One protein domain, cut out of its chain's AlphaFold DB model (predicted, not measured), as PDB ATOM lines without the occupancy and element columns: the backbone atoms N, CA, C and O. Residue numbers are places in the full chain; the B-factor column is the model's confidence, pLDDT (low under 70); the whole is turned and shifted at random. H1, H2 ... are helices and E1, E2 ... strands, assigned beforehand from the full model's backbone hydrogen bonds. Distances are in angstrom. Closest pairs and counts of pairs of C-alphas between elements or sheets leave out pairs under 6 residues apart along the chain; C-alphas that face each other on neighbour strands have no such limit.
ATOM      1  N   GLU A  30     602.036 292.303 473.080       89.06
ATOM      2  CA  GLU A  30     603.428 292.303 472.616       89.06
ATOM      3  C   GLU A  30     604.082 293.694 472.679       89.06
ATOM      4  O   GLU A  30     603.426 294.705 472.936       89.06
ATOM      5  N   VAL A  31     605.395 293.746 472.426       92.00
ATOM      6  CA  VAL A  31     606.170 294.988 472.295       92.00
ATOM      7  C   VAL A  31     606.705 295.089 470.871       92.00
ATOM      8  O   VAL A  31     607.574 294.316 470.470       92.00
ATOM      9  N   LEU A  32     606.214 296.078 470.125       90.25
ATOM     10  CA  LEU A  32     606.563 296.302 468.724       90.25
ATOM     11  C   LEU A  32     607.372 297.586 468.539       90.25
ATOM     12  O   LEU A  32     607.078 298.622 469.129       90.25
ATOM     13  N   SER A  33     608.375 297.528 467.661       91.06
ATOM     14  CA  SER A  33     609.068 298.718 467.154       91.06
ATOM     15  C   SER A  33     608.449 299.133 465.824       91.06
ATOM     16  O   SER A  33     608.548 298.406 464.836       91.06
ATOM     17  N   ILE A  34     607.817 300.304 465.796       89.00
ATOM     18  CA  ILE A  34     607.104 300.813 464.622       89.00
ATOM     19  C   ILE A  34     607.867 302.026 464.076       89.00
ATOM     20  O   ILE A  34     608.080 302.985 464.819       89.00
ATOM     21  N   PRO A  35     608.284 302.014 462.796       90.12
ATOM     22  CA  PRO A  35     608.842 303.197 462.151       90.12
ATOM     23  C   PRO A  35     607.826 304.343 462.151       90.12
ATOM     24  O   PRO A  35     606.654 304.129 461.836       90.12
ATOM     25  N   VAL A  36     608.265 305.561 462.478       87.62
ATOM     26  CA  VAL A  36     607.374 306.729 462.618       87.62
ATOM     27  C   VAL A  36     606.619 307.017 461.319       87.62
ATOM     28  O   VAL A  36     605.473 307.447 461.347       87.62
ATOM     29  N   GLU A  37     607.212 306.702 460.169       89.06
ATOM     30  CA  GLU A  37     606.610 306.917 458.851       89.06
ATOM     31  C   GLU A  37     605.399 306.004 458.597       89.06
ATOM     32  O   GLU A  37     604.592 306.284 457.712       89.06
ATOM     33  N   LYS A  38     605.255 304.916 459.368       88.25
ATOM     34  CA  LYS A  38     604.080 304.030 459.334       88.25
ATOM     35  C   LYS A  38     602.931 304.520 460.220       88.25
ATOM     36  O   LYS A  38     601.864 303.903 460.219       88.25
ATOM     37  N   ILE A  39     603.127 305.606 460.969       89.06
ATOM     38  CA  ILE A  39     602.118 306.193 461.850       89.06
ATOM     39  C   ILE A  39     601.391 307.305 461.094       89.06
ATOM     40  O   ILE A  39     601.971 308.327 460.730       89.06
ATOM     41  N   SER A  40     600.093 307.117 460.870       86.50
ATOM     42  CA  SER A  40     599.223 308.150 460.308       86.50
ATOM     43  C   SER A  40     598.660 309.017 461.430       86.50
ATOM     44  O   SER A  40     598.025 308.501 462.350       86.50
ATOM     45  N   SER A  41     598.852 310.336 461.351       74.81
ATOM     46  CA  SER A  41     598.168 311.265 462.255       74.81
ATOM     47  C   SER A  41     596.669 311.262 461.963       74.81
ATOM     48  O   SER A  41     596.258 311.390 460.811       74.81
ATOM     49  N   LEU A  42     595.843 311.191 463.007       68.06
ATOM     50  CA  LEU A  42     594.389 311.316 462.884       68.06
ATOM     51  C   LEU A  42     593.914 312.775 462.872       68.06
ATOM     52  O   LEU A  42     592.813 313.066 463.334       68.06
ATOM     53  N   SER A  43     594.732 313.694 462.355       55.44
ATOM     54  CA  SER A  43     594.400 315.115 462.205       55.44
ATOM     55  C   SER A  43     593.053 315.281 461.478       55.44
ATOM     56  O   SER A  43     593.004 315.256 460.252       55.44
ATOM     57  N   GLY A  44     591.952 315.411 462.228       49.31
ATOM     58  CA  GLY A  44     590.589 315.556 461.700       49.31
ATOM     59  C   GLY A  44     589.576 314.468 462.086       49.31
ATOM     60  O   GLY A  44     588.400 314.637 461.769       49.31
ATOM     61  N   LEU A  45     589.965 313.389 462.776       52.72
ATOM     62  CA  LEU A  45     588.990 312.459 463.356       52.72
ATOM     63  C   LEU A  45     588.618 312.910 464.769       52.72
ATOM     64  O   LEU A  45     589.234 312.503 465.751       52.72
ATOM     65  N   GLU A  46     587.558 313.712 464.875       51.53
ATOM     66  CA  GLU A  46     586.751 313.733 466.095       51.53
ATOM     67  C   GLU A  46     586.053 312.378 466.190       51.53
ATOM     68  O   GLU A  46     584.934 312.184 465.709       51.53
ATOM     69  N   MET A  47     586.743 311.376 466.731       52.50
ATOM     70  CA  MET A  47     586.051 310.147 467.071       52.50
ATOM     71  C   MET A  47     584.994 310.498 468.112       52.50
ATOM     72  O   MET A  47     585.310 311.093 469.140       52.50
ATOM     73  N   GLY A  48     583.745 310.101 467.862       45.88
ATOM     74  CA  GLY A  48     582.591 310.320 468.744       45.88
ATOM     75  C   GLY A  48     582.670 309.622 470.111       45.88
ATOM     76  O   GLY A  48     581.642 309.377 470.735       45.88
ATOM     77  N   LEU A  49     583.875 309.291 470.582       50.41
ATOM     78  CA  LEU A  49     584.179 308.951 471.963       50.41
ATOM     79  C   LEU A  49     584.314 310.278 472.721       50.41
ATOM     80  O   LEU A  49     585.409 310.818 472.846       50.41
ATOM     81  N   GLY A  50     583.168 310.846 473.109       44.41
ATOM     82  CA  GLY A  50     583.007 312.199 473.651       44.41
ATOM     83  C   GLY A  50     584.267 312.833 474.249       44.41
ATOM     84  O   GLY A  50     584.703 312.433 475.320       44.41
ATOM     85  N   ASN A  51     584.815 313.833 473.553       49.78
ATOM     86  CA  ASN A  51     585.745 314.886 473.994       49.78
ATOM     87  C   ASN A  51     586.987 314.530 474.840       49.78
ATOM     88  O   ASN A  51     587.714 315.450 475.201       49.78
ATOM     89  N   SER A  52     587.260 313.271 475.185       54.06
ATOM     90  CA  SER A  52     588.134 312.974 476.334       54.06
ATOM     91  C   SER A  52     589.364 312.124 476.031       54.06
ATOM     92  O   SER A  52     590.308 312.151 476.820       54.06
ATOM     93  N   VAL A  53     589.415 311.441 474.882       57.78
ATOM     94  CA  VAL A  53     590.557 310.595 474.506       57.78
ATOM     95  C   VAL A  53     591.243 311.131 473.256       57.78
ATOM     96  O   VAL A  53     590.738 310.994 472.144       57.78
ATOM     97  N   SER A  54     592.420 311.735 473.432       65.94
ATOM     98  CA  SER A  54     593.268 312.145 472.313       65.94
ATOM     99  C   SER A  54     594.046 310.942 471.779       65.94
ATOM    100  O   SER A  54     594.997 310.472 472.406       65.94
ATOM    101  N   ILE A  55     593.646 310.455 470.605       77.44
ATOM    102  CA  ILE A  55     594.475 309.545 469.813       77.44
ATOM    103  C   ILE A  55     595.587 310.352 469.153       77.44
ATOM    104  O   ILE A  55     595.330 311.355 468.491       77.44
ATOM    105  N   GLU A  56     596.818 309.889 469.311       80.12
ATOM    106  CA  GLU A  56     598.001 310.482 468.693       80.12
ATOM    107  C   GLU A  56     598.120 310.085 467.214       80.12
ATOM    108  O   GLU A  56     598.434 310.907 466.352       80.12
ATOM    109  N   GLY A  57     597.790 308.834 466.896       86.12
ATOM    110  CA  GLY A  57     597.791 308.336 465.530       86.12
ATOM    111  C   GLY A  57     597.333 306.891 465.419       86.12
ATOM    112  O   GLY A  57     596.950 306.255 466.401       86.12
ATOM    113  N   VAL A  58     597.389 306.370 464.200       89.69
ATOM    114  CA  VAL A  58     597.135 304.959 463.901       89.69
ATOM    115  C   VAL A  58     598.312 304.408 463.114       89.69
ATOM    116  O   VAL A  58     598.667 304.948 462.064       89.69
ATOM    117  N   ALA A  59     598.913 303.331 463.606       90.62
ATOM    118  CA  ALA A  59     599.876 302.553 462.845       90.62
ATOM    119  C   ALA A  59     599.133 301.498 462.020       90.62
ATOM    120  O   ALA A  59     598.361 300.706 462.562       90.62
ATOM    121  N   ASN A  60     599.370 301.499 460.709       86.81
ATOM    122  CA  ASN A  60     598.855 300.474 459.806       86.81
ATOM    123  C   ASN A  60     599.895 299.350 459.689       86.81
ATOM    124  O   ASN A  60     601.007 299.571 459.194       86.81
ATOM    125  N   LEU A  61     599.548 298.174 460.200       83.88
ATOM    126  CA  LEU A  61     600.351 296.959 460.160       83.88
ATOM    127  C   LEU A  61     599.776 295.993 459.119       83.88
ATOM    128  O   LEU A  61     598.632 296.116 458.695       83.88
ATOM    129  N   GLU A  62     600.560 294.993 458.722       82.81
ATOM    130  CA  GLU A  62     600.093 293.983 457.759       82.81
ATOM    131  C   GLU A  62     598.881 293.194 458.284       82.81
ATOM    132  O   GLU A  62     598.004 292.823 457.508       82.81
ATOM    133  N   GLU A  63     598.802 293.003 459.604       82.81
ATOM    134  CA  GLU A  63     597.764 292.214 460.276       82.81
ATOM    135  C   GLU A  63     596.685 293.068 460.969       82.81
ATOM    136  O   GLU A  63     595.842 292.537 461.691       82.81
ATOM    137  N   GLY A  64     596.664 294.388 460.752       85.62
ATOM    138  CA  GLY A  64     595.629 295.254 461.319       85.62
ATOM    139  C   GLY A  64     596.099 296.665 461.650       85.62
ATOM    140  O   GLY A  64     597.064 297.177 461.091       85.62
ATOM    141  N   PHE A  65     595.395 297.312 462.576       87.75
ATOM    142  CA  PHE A  65     595.678 298.682 462.996       87.75
ATOM    143  C   PHE A  65     595.989 298.734 464.487       87.75
ATOM    144  O   PHE A  65     595.272 298.137 465.288       87.75
ATOM    145  N   LEU A  66     597.008 299.508 464.861       90.56
ATOM    146  CA  LEU A  66     597.254 299.884 466.250       90.56
ATOM    147  C   LEU A  66     596.901 301.349 466.455       90.56
ATOM    148  O   LEU A  66     597.360 302.218 465.714       90.56
ATOM    149  N   ILE A  67     596.104 301.621 467.483       88.19
ATOM    150  CA  ILE A  67     595.766 302.976 467.907       88.19
ATOM    151  C   ILE A  67     596.815 303.434 468.920       88.19
ATOM    152  O   ILE A  67     597.026 302.779 469.938       88.19
ATOM    153  N   LEU A  68     597.452 304.571 468.652       88.12
ATOM    154  CA  LEU A  68     598.395 305.195 469.573       88.12
ATOM    155  C   LEU A  68     597.640 306.185 470.454       88.12
ATOM    156  O   LEU A  68     597.089 307.170 469.964       88.12
ATOM    157  N   ILE A  69     597.604 305.920 471.754       83.56
ATOM    158  CA  ILE A  69     596.882 306.745 472.721       83.56
ATOM    159  C   ILE A  69     597.881 307.598 473.496       83.56
ATOM    160  O   ILE A  69     598.828 307.073 474.080       83.56
ATOM    161  N   ASN A  70     597.630 308.907 473.557       80.94
ATOM    162  CA  ASN A  70     598.409 309.789 474.414       80.94
ATOM    163  C   ASN A  70     597.895 309.684 475.861       80.94
ATOM    164  O   ASN A  70     596.844 310.228 476.209       80.94
ATOM    165  N   VAL A  71     598.654 308.979 476.705       80.38
ATOM    166  CA  VAL A  71     598.305 308.762 478.118       80.38
ATOM    167  C   VAL A  71     598.293 310.068 478.913       80.38
ATOM    168  O   VAL A  71     597.486 310.205 479.822       80.38
ATOM    169  N   GLU A  72     599.116 311.059 478.571       78.94
ATOM    170  CA  GLU A  72     599.091 312.364 479.243       78.94
ATOM    171  C   GLU A  72     597.761 313.092 479.001       78.94
ATOM    172  O   GLU A  72     597.109 313.525 479.954       78.94
ATOM    173  N   SER A  73     597.297 313.139 477.749       75.50
ATOM    174  CA  SER A  73     596.011 313.750 477.388       75.50
ATOM    175  C   SER A  73     594.812 313.052 478.030       75.50
ATOM    176  O   SER A  73     593.849 313.724 478.398       75.50
ATOM    177  N   LEU A  74     594.871 311.725 478.213       71.94
ATOM    178  CA  LEU A  74     593.830 310.979 478.931       71.94
ATOM    179  C   LEU A  74     593.614 311.503 480.356       71.94
ATOM    180  O   LEU A  74     592.495 311.494 480.859       71.94
ATOM    181  N   LEU A  75     594.680 311.955 481.013       70.00
ATOM    182  CA  LEU A  75     594.662 312.335 482.426       70.00
ATOM    183  C   LEU A  75     594.208 313.774 482.641       70.00
ATOM    184  O   LEU A  75     593.666 314.098 483.696       70.00
ATOM    185  N   LEU A  76     594.436 314.641 481.654       64.38
ATOM    186  CA  LEU A  76     594.077 316.058 481.720       64.38
ATOM    187  C   LEU A  76     592.558 316.287 481.688       64.38
ATOM    188  O   LEU A  76     592.102 317.338 482.129       64.38
ATOM    189  N   ASN A  77     591.785 315.295 481.236       55.06
ATOM    190  CA  ASN A  77     590.320 315.336 481.184       55.06
ATOM    191  C   ASN A  77     589.633 314.672 482.394       55.06
ATOM    192  O   ASN A  77     588.408 314.581 482.422       55.06
ATOM    193  N   VAL A  78     590.396 314.219 483.396       53.62
ATOM    194  CA  VAL A  78     589.870 313.636 484.649       53.62
ATOM    195  C   VAL A  78     589.799 314.710 485.750       53.62
ATOM    196  O   VAL A  78     590.322 314.526 486.850       53.62
TER     197      VAL A  78
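AT A GLANCE: This is residues 30 to 78 of the 79 residues of the protein "CheW-like domain-containing protein" of Syntrophomonadaceae bacterium (UniProt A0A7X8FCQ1). With little regular structure, the model is a two-stranded hairpin, E1 and E2, with the short helix H1 following at the far end of E2, while a long unnamed stretch, residues 30 to 54, pairs briefly with E1 at residues 39 to 40 and then loops out before entering E1. The 49 printed residues, under half of them in named elements, run E1, E2, H1, mixed in class with an antiparallel sheet. The whole is only just loose, close to compact, with a radius of gyration of the C-alphas of 11.9 A and spans of 33 by 22 by 17 A.

IN THESE COORDINATES: E1, residues 55 to 61, begins at C-alpha 55 (594.475, 309.545, 469.813) and is 16.9 A long. E2, residues 64 to 69, measures 16.2 A. H1, residues 71 to 76, ends at C-alpha 76 (594.077, 316.058, 481.720).

HOW THE PARTS SIT: The hairpin strands E1 and E2 are antiparallel at 158 degrees, with N 56 and O 68 at 2.8 A, within hydrogen-bond range. Residues 39 to 40 pair antiparallel with residues 58 to 59 of E1. E1 and H1 are near each other, with 5 pairs of C-alphas within 10 A. In H1, 1 of 2 O i to N i+4 pairs and 3 of 3 O i to N i+3 pairs are within range.

THE WHOLE: The C-alphas farthest apart, of Glu 62 and Val 78, are 34.8 A apart. The printed part has no cut, and both links are tight. Residues 42 to 54 and 76 to 78 have pLDDT under 70.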